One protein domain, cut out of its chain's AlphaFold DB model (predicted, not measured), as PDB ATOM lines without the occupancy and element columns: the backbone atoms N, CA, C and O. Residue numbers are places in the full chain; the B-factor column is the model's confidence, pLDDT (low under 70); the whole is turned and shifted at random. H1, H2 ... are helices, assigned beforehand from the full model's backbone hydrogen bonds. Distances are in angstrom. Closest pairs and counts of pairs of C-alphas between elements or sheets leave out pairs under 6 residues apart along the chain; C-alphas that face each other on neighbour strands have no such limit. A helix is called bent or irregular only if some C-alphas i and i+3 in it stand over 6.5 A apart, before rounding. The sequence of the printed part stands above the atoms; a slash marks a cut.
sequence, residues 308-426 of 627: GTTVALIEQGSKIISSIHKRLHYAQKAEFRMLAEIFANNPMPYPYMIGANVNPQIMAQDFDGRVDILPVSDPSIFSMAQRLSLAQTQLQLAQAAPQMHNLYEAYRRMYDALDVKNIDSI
ATOM      1  N   GLY A 308     110.637 129.197 103.287       76.00
ATOM      2  CA  GLY A 308     111.192 128.234 102.330       76.00
ATOM      3  C   GLY A 308     112.677 128.459 102.012       76.00
ATOM      4  O   GLY A 308     113.438 127.499 101.948       76.00
ATOM      5  N   THR A 309     113.114 129.714 101.877       77.31
ATOM      6  CA  THR A 309     114.524 130.058 101.621       77.31
ATOM      7  C   THR A 309     115.395 129.753 102.836       77.31
ATOM      8  O   THR A 309     116.493 129.220 102.691       77.31
ATOM      9  N   THR A 310     114.890 130.038 104.039       69.94
ATOM     10  CA  THR A 310     115.555 129.703 105.305       69.94
ATOM     11  C   THR A 310     115.767 128.199 105.445       69.94
ATOM     12  O   THR A 310     116.887 127.757 105.696       69.94
ATOM     13  N   VAL A 311     114.718 127.402 105.216       73.62
ATOM     14  CA  VAL A 311     114.804 125.937 105.275       73.62
ATOM     15  C   VAL A 311     115.773 125.404 104.216       73.62
ATOM     16  O   VAL A 311     116.612 124.569 104.541       73.62
ATOM     17  N   ALA A 312     115.739 125.931 102.987       75.44
ATOM     18  CA  ALA A 312     116.640 125.507 101.915       75.44
ATOM     19  C   ALA A 312     118.124 125.800 102.217       75.44
ATOM     20  O   ALA A 312     118.982 124.953 101.962       75.44
ATOM     21  N   LEU A 313     118.438 126.967 102.793       73.44
ATOM     22  CA  LEU A 313     119.804 127.323 103.204       73.44
ATOM     23  C   LEU A 313     120.314 126.414 104.330       73.44
ATOM     24  O   LEU A 313     121.448 125.932 104.274       73.44
ATOM     25  N   ILE A 314     119.463 126.142 105.323       73.25
ATOM     26  CA  ILE A 314     119.766 125.211 106.415       73.25
ATOM     27  C   ILE A 314     119.990 123.797 105.859       73.25
ATOM     28  O   ILE A 314     120.959 123.130 106.229       73.25
ATOM     29  N   GLU A 315     119.142 123.334 104.941       75.44
ATOM     30  CA  GLU A 315     119.262 122.014 104.322       75.44
ATOM     31  C   GLU A 315     120.557 121.889 103.503       75.44
ATOM     32  O   GLU A 315     121.267 120.891 103.606       75.44
ATOM     33  N   GLN A 316     120.915 122.905 102.713       74.25
ATOM     34  CA  GLN A 316     122.113 122.862 101.874       74.25
ATOM     35  C   GLN A 316     123.402 122.752 102.699       74.25
ATOM     36  O   GLN A 316     124.258 121.932 102.366       74.25
ATOM     37  N   GLY A 317     123.539 123.534 103.775       69.12
ATOM     38  CA  GLY A 317     124.723 123.469 104.641       69.12
ATOM     39  C   GLY A 317     124.784 122.200 105.496       69.12
ATOM     40  O   GLY A 317     125.857 121.667 105.763       69.12
ATOM     41  N   SER A 318     123.627 121.646 105.861       73.56
ATOM     42  CA  SER A 318     123.540 120.488 106.756       73.56
ATOM     43  C   SER A 318     123.651 119.123 106.084       73.56
ATOM     44  O   SER A 318     123.812 118.117 106.779       73.56
ATOM     45  N   LYS A 319     123.594 119.030 104.750       76.44
ATOM     46  CA  LYS A 319     123.633 117.747 104.016       76.44
ATOM     47  C   LYS A 319     124.830 116.867 104.374       76.44
ATOM     48  O   LYS A 319     124.675 115.659 104.539       76.44
ATOM     49  N   ILE A 320     126.013 117.457 104.532       78.12
ATOM     50  CA  ILE A 320     127.233 116.698 104.833       78.12
ATOM     51  C   ILE A 320     127.195 116.185 106.278       78.12
ATOM     52  O   ILE A 320     127.330 114.981 106.490       78.12
ATOM     53  N   ILE A 321     126.919 117.058 107.250       79.88
ATOM     54  CA  ILE A 321     126.859 116.704 108.681       79.88
ATOM     55  C   ILE A 321     125.732 115.704 108.953       79.88
ATOM     56  O   ILE A 321     125.960 114.672 109.577       79.88
ATOM     57  N   SER A 322     124.535 115.943 108.413       81.81
ATOM     58  CA  SER A 322     123.404 115.017 108.549       81.81
ATOM     59  C   SER A 322     123.709 113.647 107.938       81.81
ATOM     60  O   SER A 322     123.287 112.632 108.482       81.81
ATOM     61  N   SER A 323     124.488 113.571 106.850       85.81
ATOM     62  CA  SER A 323     124.935 112.280 106.307       85.81
ATOM     63  C   SER A 323     125.861 111.526 107.269       85.81
ATOM     64  O   SER A 323     125.754 110.305 107.380       85.81
ATOM     65  N   ILE A 324     126.737 112.243 107.983       88.19
ATOM     66  CA  ILE A 324     127.633 111.674 108.996       88.19
ATOM     67  C   ILE A 324     126.794 111.185 110.179       88.19
ATOM     68  O   ILE A 324     126.861 110.008 110.518       88.19
ATOM     69  N   HIS A 325     125.927 112.031 110.739       88.00
ATOM     70  CA  HIS A 325     125.053 111.658 111.857       88.00
ATOM     71  C   HIS A 325     124.129 110.488 111.517       88.00
ATOM     72  O   HIS A 325     123.973 109.589 112.336       88.00
ATOM     73  N   LYS A 326     123.583 110.425 110.295       90.12
ATOM     74  CA  LYS A 326     122.816 109.262 109.817       90.12
ATOM     75  C   LYS A 326     123.642 107.979 109.892       90.12
ATOM     76  O   LYS A 326     123.139 106.978 110.391       90.12
ATOM     77  N   ARG A 327     124.902 107.996 109.439       90.44
ATOM     78  CA  ARG A 327     125.798 106.828 109.526       90.44
ATOM     79  C   ARG A 327     126.058 106.413 110.974       90.44
ATOM     80  O   ARG A 327     125.943 105.229 111.274       90.44
ATOM     81  N   LEU A 328     126.339 107.365 111.863       91.62
ATOM     82  CA  LEU A 328     126.566 107.076 113.287       91.62
ATOM     83  C   LEU A 328     125.314 106.536 113.969       91.62
ATOM     84  O   LEU A 328     125.392 105.551 114.691       91.62
ATOM     85  N   HIS A 329     124.155 107.111 113.667       91.50
ATOM     86  CA  HIS A 329     122.868 106.638 114.155       91.50
ATOM     87  C   HIS A 329     122.584 105.190 113.715       91.50
ATOM     88  O   HIS A 329     122.154 104.367 114.520       91.50
ATOM     89  N   TYR A 330     122.863 104.839 112.453       90.56
ATOM     90  CA  TYR A 330     122.730 103.457 111.979       90.56
ATOM     91  C   TYR A 330     123.736 102.501 112.633       90.56
ATOM     92  O   TYR A 330     123.360 101.379 112.967       90.56
ATOM     93  N   ALA A 331     124.982 102.933 112.839       92.00
ATOM     94  CA  ALA A 331     125.991 102.141 113.538       92.00
ATOM     95  C   ALA A 331     125.585 101.893 115.001       92.00
ATOM     96  O   ALA A 331     125.539 100.746 115.439       92.00
ATOM     97  N   GLN A 332     125.154 102.930 115.719       91.50
ATOM     98  CA  GLN A 332     124.669 102.817 117.095       91.50
ATOM     99  C   GLN A 332     123.413 101.937 117.197       91.50
ATOM    100  O   GLN A 332     123.268 101.149 118.129       91.50
ATOM    101  N   LYS A 333     122.522 101.980 116.194       91.06
ATOM    102  CA  LYS A 333     121.403 101.030 116.096       91.06
ATOM    103  C   LYS A 333     121.887  99.579 116.025       91.06
ATOM    104  O   LYS A 333     121.290  98.708 116.654       91.06
ATOM    105  N   ALA A 334     122.924  99.304 115.234       90.75
ATOM    106  CA  ALA A 334     123.500  97.965 115.129       90.75
ATOM    107  C   ALA A 334     124.158  97.531 116.450       90.75
ATOM    108  O   ALA A 334     123.921  96.411 116.894       90.75
ATOM    109  N   GLU A 335     124.882  98.433 117.117       92.25
ATOM    110  CA  GLU A 335     125.454  98.217 118.454       92.25
ATOM    111  C   GLU A 335     124.381  97.839 119.480       92.25
ATOM    112  O   GLU A 335     124.503  96.825 120.167       92.25
ATOM    113  N   PHE A 336     123.282  98.593 119.537       91.38
ATOM    114  CA  PHE A 336     122.198  98.309 120.473       91.38
ATOM    115  C   PHE A 336     121.496  96.981 120.196       91.38
ATOM    116  O   PHE A 336     121.114  96.289 121.138       91.38
ATOM    117  N   ARG A 337     121.378  96.578 118.928       89.44
ATOM    118  CA  ARG A 337     120.845  95.258 118.566       89.44
ATOM    119  C   ARG A 337     121.764  94.119 119.005       89.44
ATOM    120  O   ARG A 337     121.266  93.129 119.533       89.44
ATOM    121  N   MET A 338     123.080  94.270 118.846       89.81
ATOM    122  CA  MET A 338     124.049  93.280 119.338       89.81
ATOM    123  C   MET A 338     124.015  93.175 120.869       89.81
ATOM    124  O   MET A 338     123.994  92.074 121.413       89.81
ATOM    125  N   LEU A 339     123.934  94.306 121.577       90.38
ATOM    126  CA  LEU A 339     123.802  94.317 123.038       90.38
ATOM    127  C   LEU A 339     122.502  93.653 123.507       90.38
ATOM    128  O   LEU A 339     122.530  92.850 124.437       90.38
ATOM    129  N   ALA A 340     121.377  93.935 122.843       88.81
ATOM    130  CA  ALA A 340     120.093  93.297 123.135       88.81
ATOM    131  C   ALA A 340     120.173  91.771 123.028       88.81
ATOM    132  O   ALA A 340     119.685  91.060 123.903       88.81
ATOM    133  N   GLU A 341     120.841  91.269 121.988       86.38
ATOM    134  CA  GLU A 341     121.073  89.839 121.809       86.38
ATOM    135  C   GLU A 341     121.920  89.243 122.945       86.38
ATOM    136  O   GLU A 341     121.641  88.138 123.412       86.38
ATOM    137  N   ILE A 342     122.945  89.950 123.425       87.75
ATOM    138  CA  ILE A 342     123.755  89.479 124.558       87.75
ATOM    139  C   ILE A 342     122.924  89.427 125.843       87.75
ATOM    140  O   ILE A 342     123.021  88.444 126.581       87.75
ATOM    141  N   PHE A 343     122.093  90.444 126.091       87.19
ATOM    142  CA  PHE A 343     121.203  90.485 127.252       87.19
ATOM    143  C   PHE A 343     120.133  89.387 127.208       87.19
ATOM    144  O   PHE A 343     119.821  88.817 128.250       87.19
ATOM    145  N   ALA A 344     119.630  89.042 126.019       84.50
ATOM    146  CA  ALA A 344     118.699  87.930 125.833       84.50
ATOM    147  C   ALA A 344     119.328  86.573 126.188       84.50
ATOM    148  O   ALA A 344     118.685  85.730 126.809       84.50
ATOM    149  N   ASN A 345     120.594  86.364 125.811       82.88
ATOM    150  CA  ASN A 345     121.302  85.103 126.052       82.88
ATOM    151  C   ASN A 345     121.811  84.957 127.495       82.88
ATOM    152  O   ASN A 345     122.008  83.836 127.956       82.88
ATOM    153  N   ASN A 346     122.020  86.069 128.207       81.81
ATOM    154  CA  ASN A 346     122.524  86.087 129.583       81.81
ATOM    155  C   ASN A 346     121.609  86.929 130.491       81.81
ATOM    156  O   ASN A 346     122.028  87.986 130.980       81.81
ATOM    157  N   PRO A 347     120.345  86.515 130.702       78.00
ATOM    158  CA  PRO A 347     119.403  87.298 131.484       78.00
ATOM    159  C   PRO A 347     119.807  87.296 132.961       78.00
ATOM    160  O   PRO A 347     119.899  86.248 133.601       78.00
ATOM    161  N   MET A 348     120.003  88.489 133.520       77.12
ATOM    162  CA  MET A 348     120.153  88.701 134.961       77.12
ATOM    163  C   MET A 348     118.877  89.349 135.510       77.12
ATOM    164  O   MET A 348     118.256  90.144 134.811       77.12
ATOM    165  N   PRO A 349     118.430  89.033 136.734       78.75
ATOM    166  CA  PRO A 349     117.276  89.714 137.311       78.75
ATOM    167  C   PRO A 349     117.575  91.208 137.504       78.75
ATOM    168  O   PRO A 349     118.693  91.582 137.859       78.75
ATOM    169  N   TYR A 350     116.572  92.066 137.296       81.12
ATOM    170  CA  TYR A 350     116.746  93.502 137.515       81.12
ATOM    171  C   TYR A 350     117.082  93.800 138.990       81.12
ATOM    172  O   TYR A 350     116.398  93.291 139.881       81.12
ATOM    173  N   PRO A 351     118.089  94.647 139.279       78.81
ATOM    174  CA  PRO A 351     118.505  94.944 140.654       78.81
ATOM    175  C   PRO A 351     117.599  95.967 141.364       78.81
ATOM    176  O   PRO A 351     117.822  96.288 142.528       78.81
ATOM    177  N   TYR A 352     116.576  96.486 140.680       78.62
ATOM    178  CA  TYR A 352     115.626  97.473 141.189       78.62
ATOM    179  C   TYR A 352     114.178  97.013 140.989       78.62
ATOM    180  O   TYR A 352     113.869  96.193 140.123       78.62
ATOM    181  N   MET A 353     113.264  97.575 141.783       75.31
ATOM    182  CA  MET A 353     111.830  97.330 141.623       75.31
ATOM    183  C   MET A 353     111.291  98.112 140.421       75.31
ATOM    184  O   MET A 353     111.383  99.335 140.380       75.31
ATOM    185  N   ILE A 354     110.710  97.404 139.453       74.75
ATOM    186  CA  ILE A 354     110.156  97.991 138.219       74.75
ATOM    187  C   ILE A 354     108.758  98.579 138.475       74.75
ATOM    188  O   ILE A 354     108.379  99.590 137.893       74.75
ATOM    189  N   GLY A 355     107.989  97.958 139.372       76.56
ATOM    190  CA  GLY A 355     106.646  98.386 139.760       76.56
ATOM    191  C   GLY A 355     106.056  97.476 140.837       76.56
ATOM    192  O   GLY A 355     106.586  96.399 141.098       76.56
ATOM    193  N   ALA A 356     104.944  97.895 141.448       70.00
ATOM    194  CA  ALA A 356     104.353  97.227 142.616       70.00
ATOM    195  C   ALA A 356     103.966  95.747 142.392       70.00
ATOM    196  O   ALA A 356     103.836  95.019 143.368       70.00
ATOM    197  N   ASN A 357     103.820  95.295 141.138       71.31
ATOM    198  CA  ASN A 357     103.410  93.929 140.776       71.31
ATOM    199  C   ASN A 357     104.238  93.310 139.627       71.31
ATOM    200  O   ASN A 357     103.770  92.385 138.965       71.31
ATOM    201  N   VAL A 358     105.444  93.815 139.347       73.81
ATOM    202  CA  VAL A 358     106.279  93.293 138.249       73.81
ATOM    203  C   VAL A 358     107.456  92.519 138.831       73.81
ATOM    204  O   VAL A 358     108.273  93.081 139.559       73.81
ATOM    205  N   ASN A 359     107.538  91.224 138.519       74.56
ATOM    206  CA  ASN A 359     108.638  90.375 138.968       74.56
ATOM    207  C   ASN A 359     109.952  90.805 138.270       74.56
ATOM    208  O   ASN A 359     109.984  90.840 137.039       74.56
ATOM    209  N   PRO A 360     111.045  91.076 139.011       69.12
ATOM    210  CA  PRO A 360     112.360  91.403 138.443       69.12
ATOM    211  C   PRO A 360     112.943  90.360 137.472       69.12
ATOM    212  O   PRO A 360     113.861  90.674 136.717       69.12
ATOM    213  N   GLN A 361     112.411  89.132 137.455       71.19
ATOM    214  CA  GLN A 361     112.765  88.079 136.490       71.19
ATOM    215  C   GLN A 361     112.230  88.324 135.065       71.19
ATOM    216  O   GLN A 361     112.545  87.555 134.158       71.19
ATOM    217  N   ILE A 362     111.452  89.391 134.838       76.62
ATOM    218  CA  ILE A 362     110.908  89.743 133.515       76.62
ATOM    219  C   ILE A 362     111.983  90.121 132.483       76.62
ATOM    220  O   ILE A 362     111.692  90.112 131.294       76.62
ATOM    221  N   MET A 363     113.238  90.370 132.890       74.62
ATOM    222  CA  MET A 363     114.318  90.744 131.962       74.62
ATOM    223  C   MET A 363     114.475  89.757 130.793       74.62
ATOM    224  O   MET A 363     114.710  90.183 129.669       74.62
ATOM    225  N   ALA A 364     114.292  88.453 131.021       72.69
ATOM    226  CA  ALA A 364     114.345  87.459 129.944       72.69
ATOM    227  C   ALA A 364     113.205  87.620 128.915       72.69
ATOM    228  O   ALA A 364     113.387  87.298 127.746       72.69
ATOM    229  N   GLN A 365     112.042  88.122 129.342       76.69
ATOM    230  CA  GLN A 365     110.891  88.390 128.472       76.69
ATOM    231  C   GLN A 365     111.043  89.722 127.728       76.69
ATOM    232  O   GLN A 365     110.603  89.831 126.590       76.69
ATOM    233  N   ASP A 366     111.713  90.713 128.323       76.19
ATOM    234  CA  ASP A 366     111.933  92.023 127.692       76.19
ATOM    235  C   ASP A 366     112.820  91.950 126.434       76.19
ATOM    236  O   ASP A 366     112.726  92.815 125.564       76.19
ATOM    237  N   PHE A 367     113.681  90.932 126.333       78.81
ATOM    238  CA  PHE A 367     114.600  90.725 125.204       78.81
ATOM    239  C   PHE A 367     114.273  89.463 124.382       78.81
ATOM    240  O   PHE A 367     115.124  88.966 123.647       78.81
ATOM    241  N   ASP A 368     113.037  88.957 124.457       72.25
ATOM    242  CA  ASP A 368     112.592  87.728 123.773       72.25
ATOM    243  C   ASP A 368     112.409  87.869 122.243       72.25
ATOM    244  O   ASP A 368     111.969  86.937 121.565       72.25
ATOM    245  N   GLY A 369     112.743  89.036 121.683       70.12
ATOM    246  CA  GLY A 369     112.599  89.361 120.263       70.12
ATOM    247  C   GLY A 369     111.218  89.888 119.860       70.12
ATOM    248  O   GLY A 369     111.059  90.310 118.716       70.12
ATOM    249  N   ARG A 370     110.227  89.924 120.765       70.06
ATOM    250  CA  ARG A 370     108.941  90.613 120.523       70.06
ATOM    251  C   ARG A 370     109.067  92.128 120.654       70.06
ATOM    252  O   ARG A 370     108.301  92.863 120.036       70.06
ATOM    253  N   VAL A 371     110.030  92.582 121.451       66.06
ATOM    254  CA  VAL A 371     110.353  93.995 121.653       66.06
ATOM    255  C   VAL A 371     111.597  94.331 120.822       66.06
ATOM    256  O   VAL A 371     112.686  93.839 121.112       66.06
ATOM    257  N   ASP A 372     111.443  95.148 119.771       66.75
ATOM    258  CA  ASP A 372     112.582  95.657 118.983       66.75
ATOM    259  C   ASP A 372     113.110  96.964 119.589       66.75
ATOM    260  O   ASP A 372     112.358  97.799 120.099       66.75
ATOM    261  N   ILE A 373     114.423  97.157 119.495       75.75
ATOM    262  CA  ILE A 373     115.101  98.356 119.975       75.75
ATOM    263  C   ILE A 373     115.286  99.300 118.794       75.75
ATOM    264  O   ILE A 373     116.102  99.078 117.891       75.75
ATOM    265  N   LEU A 374     114.499 100.372 118.804       76.50
ATOM    266  CA  LEU A 374     114.518 101.402 117.778       76.50
ATOM    267  C   LEU A 374     115.049 102.707 118.377       76.50
ATOM    268  O   LEU A 374     114.433 103.241 119.301       76.50
ATOM    269  N   PRO A 375     116.170 103.244 117.873       76.62
ATOM    270  CA  PRO A 375     116.585 104.584 118.251       76.62
ATOM    271  C   PRO A 375     115.556 105.601 117.736       76.62
ATOM    272  O   PRO A 375     115.061 105.486 116.613       76.62
ATOM    273  N   VAL A 376     115.213 106.566 118.590       80.06
ATOM    274  CA  VAL A 376     114.148 107.564 118.358       80.06
ATOM    275  C   VAL A 376     114.729 108.925 117.941       80.06
ATOM    276  O   VAL A 376     113.992 109.849 117.611       80.06
ATOM    277  N   SER A 377     116.056 109.077 117.942       79.62
ATOM    278  CA  SER A 377     116.705 110.320 117.529       79.62
ATOM    279  C   SER A 377     116.556 110.551 116.023       79.62
ATOM    280  O   SER A 377     116.703 109.637 115.216       79.62
ATOM    281  N   ASP A 378     116.272 111.796 115.632       79.00
ATOM    282  CA  ASP A 378     116.245 112.198 114.225       79.00
ATOM    283  C   ASP A 378     117.654 112.630 113.777       79.00
ATOM    284  O   ASP A 378     118.123 113.701 114.172       79.00
ATOM    285  N   PRO A 379     118.345 111.852 112.925       78.19
ATOM    286  CA  PRO A 379     119.699 112.176 112.486       78.19
ATOM    287  C   PRO A 379     119.755 113.309 111.445       78.19
ATOM    288  O   PRO A 379     120.843 113.701 111.020       78.19
ATOM    289  N   SER A 380     118.608 113.811 110.974       74.75
ATOM    290  CA  SER A 380     118.531 114.951 110.052       74.75
ATOM    291  C   SER A 380     118.568 116.311 110.758       74.75
ATOM    292  O   SER A 380     118.931 117.312 110.131       74.75
ATOM    293  N   ILE A 381     118.268 116.341 112.061       75.12
ATOM    294  CA  ILE A 381     118.324 117.536 112.907       75.12
ATOM    295  C   ILE A 381     119.552 117.425 113.808       75.12
ATOM    296  O   ILE A 381     119.567 116.666 114.772       75.12
ATOM    297  N   PHE A 382     120.598 118.189 113.504       71.50
ATOM    298  CA  PHE A 382     121.895 118.065 114.183       71.50
ATOM    299  C   PHE A 382     122.171 119.179 115.199       71.50
ATOM    300  O   PHE A 382     123.147 119.090 115.939       71.50
ATOM    301  N   SER A 383     121.344 120.231 115.247       75.12
ATOM    302  CA  SER A 383     121.516 121.331 116.200       75.12
ATOM    303  C   SER A 383     120.200 121.775 116.836       75.12
ATOM    304  O   SER A 383     119.142 121.763 116.203       75.12
ATOM    305  N   MET A 384     120.288 122.242 118.084       77.00
ATOM    306  CA  MET A 384     119.164 122.877 118.782       77.00
ATOM    307  C   MET A 384     118.668 124.119 118.037       77.00
ATOM    308  O   MET A 384     117.466 124.342 117.956       77.00
ATOM    309  N   ALA A 385     119.571 124.888 117.417       76.81
ATOM    310  CA  ALA A 385     119.210 126.056 116.615       76.81
ATOM    311  C   ALA A 385     118.346 125.682 115.397       76.81
ATOM    312  O   ALA A 385     117.346 126.342 115.127       76.81
ATOM    313  N   GLN A 386     118.688 124.598 114.692       76.62
ATOM    314  CA  GLN A 386     117.871 124.079 113.594       76.62
ATOM    315  C   GLN A 386     116.509 123.592 114.096       76.62
ATOM    316  O   GLN A 386     115.488 123.940 113.505       76.62
ATOM    317  N   ARG A 387     116.482 122.821 115.194       80.81
ATOM    318  CA  ARG A 387     115.235 122.339 115.808       80.81
ATOM    319  C   ARG A 387     114.313 123.505 116.172       80.81
ATOM    320  O   ARG A 387     113.137 123.494 115.818       80.81
ATOM    321  N   LEU A 388     114.870 124.534 116.808       83.94
ATOM    322  CA  LEU A 388     114.154 125.739 117.206       83.94
ATOM    323  C   LEU A 388     113.654 126.538 116.000       83.94
ATOM    324  O   LEU A 388     112.504 126.958 115.990       83.94
ATOM    325  N   SER A 389     114.483 126.721 114.971       82.06
ATOM    326  CA  SER A 389     114.097 127.437 113.749       82.06
ATOM    327  C   SER A 389     112.936 126.741 113.025       82.06
ATOM    328  O   SER A 389     111.970 127.394 112.621       82.06
ATOM    329  N   LEU A 390     112.965 125.408 112.926       82.69
ATOM    330  CA  LEU A 390     111.864 124.632 112.348       82.69
ATOM    331  C   LEU A 390     110.589 124.734 113.195       82.69
ATOM    332  O   LEU A 390     109.513 124.988 112.660       82.69
ATOM    333  N   ALA A 391     110.698 124.617 114.518       87.06
ATOM    334  CA  ALA A 391     109.548 124.763 115.405       87.06
ATOM    335  C   ALA A 391     108.955 126.185 115.365       87.06
ATOM    336  O   ALA A 391     107.736 126.354 115.309       87.06
ATOM    337  N   GLN A 392     109.802 127.215 115.302       86.06
ATOM    338  CA  GLN A 392     109.384 128.611 115.191       86.06
ATOM    339  C   GLN A 392     108.673 128.888 113.863       86.06
ATOM    340  O   GLN A 392     107.639 129.555 113.843       86.06
ATOM    341  N   THR A 393     109.193 128.366 112.751       84.81
ATOM    342  CA  THR A 393     108.558 128.514 111.433       84.81
ATOM    343  C   THR A 393     107.238 127.746 111.352       84.81
ATOM    344  O   THR A 393     106.259 128.280 110.827       84.81
ATOM    345  N   GLN A 394     107.153 126.550 111.948       86.88
ATOM    346  CA  GLN A 394     105.891 125.823 112.099       86.88
ATOM    347  C   GLN A 394     104.862 126.651 112.884       86.88
ATOM    348  O   GLN A 394     103.705 126.752 112.469       86.88
ATOM    349  N   LEU A 395     105.274 127.274 113.991       89.81
ATOM    350  CA  LEU A 395     104.395 128.115 114.798       89.81
ATOM    351  C   LEU A 395     103.916 129.354 114.025       89.81
ATOM    352  O   LEU A 395     102.733 129.679 114.086       89.81
ATOM    353  N   GLN A 396     104.791 130.011 113.259       87.94
ATOM    354  CA  GLN A 396     104.417 131.151 112.410       87.94
ATOM    355  C   GLN A 396     103.373 130.768 111.351       87.94
ATOM    356  O   GLN A 396     102.410 131.506 111.143       87.94
ATOM    357  N   LEU A 397     103.519 129.603 110.710       87.06
ATOM    358  CA  LEU A 397     102.534 129.094 109.747       87.06
ATOM    359  C   LEU A 397     101.191 128.780 110.419       87.06
ATOM    360  O   LEU A 397     100.139 129.151 109.896       87.06
ATOM    361  N   ALA A 398     101.222 128.158 111.601       90.12
ATOM    362  CA  ALA A 398     100.015 127.873 112.374       90.12
ATOM    363  C   ALA A 398      99.299 129.161 112.825       90.12
ATOM    364  O   ALA A 398      98.072 129.227 112.787       90.12
ATOM    365  N   GLN A 399     100.051 130.204 113.195       89.75
ATOM    366  CA  GLN A 399      99.508 131.521 113.548       89.75
ATOM    367  C   GLN A 399      98.912 132.265 112.345       89.75
ATOM    368  O   GLN A 399      97.959 133.021 112.517       89.75
ATOM    369  N   ALA A 400      99.442 132.056 111.134       89.25
ATOM    370  CA  ALA A 400      98.928 132.690 109.920       89.25
ATOM    371  C   ALA A 400      97.551 132.146 109.497       89.25
ATOM    372  O   ALA A 400      96.756 132.874 108.906       89.25
ATOM    373  N   ALA A 401      97.251 130.881 109.813       89.00
ATOM    374  CA  ALA A 401      95.955 130.264 109.536       89.00
ATOM    375  C   ALA A 401      95.462 129.410 110.722       89.00
ATOM    376  O   ALA A 401      95.431 128.178 110.609       89.00
ATOM    377  N   PRO A 402      95.031 130.031 111.840       87.06
ATOM    378  CA  PRO A 402      94.642 129.309 113.052       87.06
ATOM    379  C   PRO A 402      93.435 128.396 112.843       87.06
ATOM    380  O   PRO A 402      93.367 127.327 113.435       87.06
ATOM    381  N   GLN A 403      92.502 128.769 111.960       86.56
ATOM    382  CA  GLN A 403      91.328 127.944 111.657       86.56
ATOM    383  C   GLN A 403      91.653 126.602 110.975       86.56
ATOM    384  O   GLN A 403      90.833 125.692 111.019       86.56
ATOM    385  N   MET A 404      92.832 126.463 110.351       86.88
ATOM    386  CA  MET A 404      93.251 125.229 109.666       86.88
ATOM    387  C   MET A 404      94.213 124.375 110.500       86.88
ATOM    388  O   MET A 404      94.490 123.235 110.134       86.88
ATOM    389  N   HIS A 405      94.761 124.919 111.592       86.38
ATOM    390  CA  HIS A 405      95.866 124.306 112.326       86.38
ATOM    391  C   HIS A 405      95.558 124.169 113.813       86.38
ATOM    392  O   HIS A 405      94.984 125.053 114.444       86.38
ATOM    393  N   ASN A 406      96.033 123.079 114.412       87.94
ATOM    394  CA  ASN A 406      95.989 122.922 115.857       87.94
ATOM    395  C   ASN A 406      97.095 123.768 116.509       87.94
ATOM    396  O   ASN A 406      98.259 123.366 116.574       87.94
ATOM    397  N   LEU A 407      96.713 124.949 116.994       88.94
ATOM    398  CA  LEU A 407      97.640 125.890 117.615       88.94
ATOM    399  C   LEU A 407      98.227 125.356 118.933       88.94
ATOM    400  O   LEU A 407      99.389 125.626 119.226       88.94
ATOM    401  N   TYR A 408      97.459 124.571 119.696       88.44
ATOM    402  CA  TYR A 408      97.941 123.931 120.924       88.44
ATOM    403  C   TYR A 408      99.137 123.029 120.618       88.44
ATOM    404  O   TYR A 408     100.203 123.175 121.209       88.44
ATOM    405  N   GLU A 409      98.997 122.159 119.621       88.06
ATOM    406  CA  GLU A 409     100.074 121.242 119.252       88.06
ATOM    407  C   GLU A 409     101.284 121.970 118.644       88.06
ATOM    408  O   GLU A 409     102.429 121.586 118.882       88.06
ATOM    409  N   ALA A 410     101.062 123.072 117.920       90.06
ATOM    410  CA  ALA A 410     102.152 123.917 117.431       90.06
ATOM    411  C   ALA A 410     102.969 124.541 118.582       90.06
ATOM    412  O   ALA A 410     104.200 124.507 118.548       90.06
ATOM    413  N   TYR A 411     102.310 125.059 119.626       90.12
ATOM    414  CA  TYR A 411     103.000 125.551 120.824       90.12
ATOM    415  C   TYR A 411     103.686 124.427 121.598       90.12
ATOM    416  O   TYR A 411     104.814 124.604 122.053       90.12
ATOM    417  N   ARG A 412     103.049 123.257 121.710       90.88
ATOM    418  CA  ARG A 412     103.630 122.092 122.386       90.88
ATOM    419  C   ARG A 412     104.956 121.681 121.752       90.88
ATOM    420  O   ARG A 412     105.943 121.526 122.464       90.88
ATOM    421  N   ARG A 413     105.008 121.603 120.419       88.19
ATOM    422  CA  ARG A 413     106.239 121.309 119.665       88.19
ATOM    423  C   ARG A 413     107.309 122.387 119.807       88.19
ATOM    424  O   ARG A 413     108.490 122.068 119.784       88.19
ATOM    425  N   MET A 414     106.922 123.651 119.972       89.12
ATOM    426  CA  MET A 414     107.869 124.730 120.269       89.12
ATOM    427  C   MET A 414     108.497 124.562 121.658       89.12
ATOM    428  O   MET A 414     109.708 124.720 121.804       89.12
ATOM    429  N   TYR A 415     107.701 124.210 122.671       90.69
ATOM    430  CA  TYR A 415     108.213 123.927 124.015       90.69
ATOM    431  C   TYR A 415     109.094 122.676 124.054       90.69
ATOM    432  O   TYR A 415     110.135 122.693 124.706       90.69
ATOM    433  N   ASP A 416     108.721 121.639 123.307       87.44
ATOM    434  CA  ASP A 416     109.531 120.431 123.130       87.44
ATOM    435  C   ASP A 416     110.863 120.745 122.423       87.44
ATOM    436  O   ASP A 416     111.937 120.340 122.863       87.44
ATOM    437  N   ALA A 417     110.836 121.583 121.381       86.50
ATOM    438  CA  ALA A 417     112.045 122.047 120.702       86.50
ATOM    439  C   ALA A 417     112.975 122.879 121.602       86.50
ATOM    440  O   ALA A 417     114.190 122.850 121.407       86.50
ATOM    441  N   LEU A 418     112.413 123.602 122.576       86.88
ATOM    442  CA  LEU A 418     113.138 124.351 123.606       86.88
ATOM    443  C   LEU A 418     113.615 123.476 124.780       86.88
ATOM    444  O   LEU A 418     114.244 124.007 125.692       86.88
ATOM    445  N   ASP A 419     113.330 122.169 124.762       84.88
ATOM    446  CA  ASP A 419     113.643 121.215 125.836       84.88
ATOM    447  C   ASP A 419     113.038 121.618 127.198       84.88
ATOM    448  O   ASP A 419     113.626 121.459 128.273       84.88
ATOM    449  N   VAL A 420     111.834 122.199 127.167       87.06
ATOM    450  CA  VAL A 420     111.129 122.623 128.380       87.06
ATOM    451  C   VAL A 420     110.540 121.407 129.085       87.06
ATOM    452  O   VAL A 420     109.646 120.730 128.578       87.06
ATOM    453  N   LYS A 421     111.003 121.154 130.310       84.12
ATOM    454  CA  LYS A 421     110.467 120.077 131.148       84.12
ATOM    455  C   LYS A 421     109.032 120.381 131.578       84.12
ATOM    456  O   LYS A 421     108.716 121.506 131.953       84.12
ATOM    457  N   ASN A 422     108.204 119.338 131.617       82.75
ATOM    458  CA  ASN A 422     106.817 119.398 132.086       82.75
ATOM    459  C   ASN A 422     105.937 120.379 131.286       82.75
ATOM    460  O   ASN A 422     105.320 121.290 131.843       82.75
ATOM    461  N   ILE A 423     105.878 120.175 129.967       84.81
ATOM    462  CA  ILE A 423     105.102 121.006 129.032       84.81
ATOM    463  C   ILE A 423     103.636 121.121 129.464       84.81
ATOM    464  O   ILE A 423     103.061 122.201 129.372       84.81
ATOM    465  N   ASP A 424     103.057 120.052 130.009       83.12
ATOM    466  CA  ASP A 424     101.641 120.000 130.390       83.12
ATOM    467  C   ASP A 424     101.282 120.998 131.514       83.12
ATOM    468  O   ASP A 424     100.132 121.417 131.632       83.12
ATOM    469  N   SER A 425     102.268 121.430 132.314       82.00
ATOM    470  CA  SER A 425     102.090 122.472 133.339       82.00
ATOM    471  C   SER A 425     102.042 123.894 132.767       82.00
ATOM    472  O   SER A 425     101.400 124.773 133.340       82.00
ATOM    473  N   ILE A 426     102.712 124.119 131.635       83.38
ATOM    474  CA  ILE A 426     102.810 125.421 130.960       83.38
ATOM    475  C   ILE A 426     101.710 125.558 129.911       83.38
ATOM    476  O   ILE A 426     101.155 126.638 129.719       83.38
TER     477      ILE A 426
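What this domain is: This is residues 308 to 426 of the 627 residues of an uncharacterized protein of Gammaproteobacteria bacterium (UniProt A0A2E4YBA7). One long bent helix, H1, forms a bridge between two separate ends of a loose, open model: near its first arm H1a lies the helical hairpin of H3 and H4 with little H5 at its side, and near the far end of arm H1b lies a loop with short H2. Residues 367 to 383, with no named element, lead back from H2 to the hairpin. The printed part has 119 residues with five named helices, H1 to H5 in order, and no named strand: all helix. It is only just loose, close to extended, with a radius of gyration of the C-alphas of 20.2 A and spans of 54 by 38 by 22 A.

Where its parts are: H1, residues 308 to 345, begins at C-alpha 308 (111.192, 128.234, 102.330). By its hydrogen bonds it was assigned as one helix, but it is bent: C-alphas 317 and 320 are 7.2 A apart. Its arms are H1a, residues 308 to 317, and H1b, residues 320 to 345, 38.5 A long. H2, residues 360 to 366, is only just irregular, with C-alphas 360 and 363 6.8 A apart. H3 spans residues 384 to 400, 24.2 A; H4 residues 407 to 417, 15.2 A; H5 residues 423 to 426, ending at C-alpha 426 (102.810, 125.421, 130.960).

How they stand to each other: H1a and H1b stand at a steep tilt of 70.0 degrees, only just short of about perpendicular. H1b and H2 are close but not clearly touching, closest at the C-alphas of Ala 344 and Ala 364, 6.0 A. H1a and H3 are likewise close but not clearly touching, closest at the C-alphas of Ile 314 and Gln 386, 7.5 A. H3 and H4 touch as a hairpin, opposite ways at a shallow tilt of 9 degrees, closest at the C-alphas of Ala 391 and Met 414, 5.1 A. H4 and H5 only just touch, with 3 pairs of C-alphas within 8 A, the closest those of Tyr 415 and Ile 423, 6.6 A. Each O i to N i+4 pair is within hydrogen-bond range in H1a, H1b, H3 and H4; in H2 it is 1 of 3, beside 2 of 4 O i to N i+3 pairs, and H5 is too short for an i+4 pair.

The domain as a whole: The C-alphas of Asn 346 and Ala 400 are the two farthest apart, 55.8 A. The printed part has no cut; the links H1 to H2 and H2 to H3 are long. Mean pLDDT of the printed part is 81.8, with residues 310, 317, 360, 371 and 372 under 70.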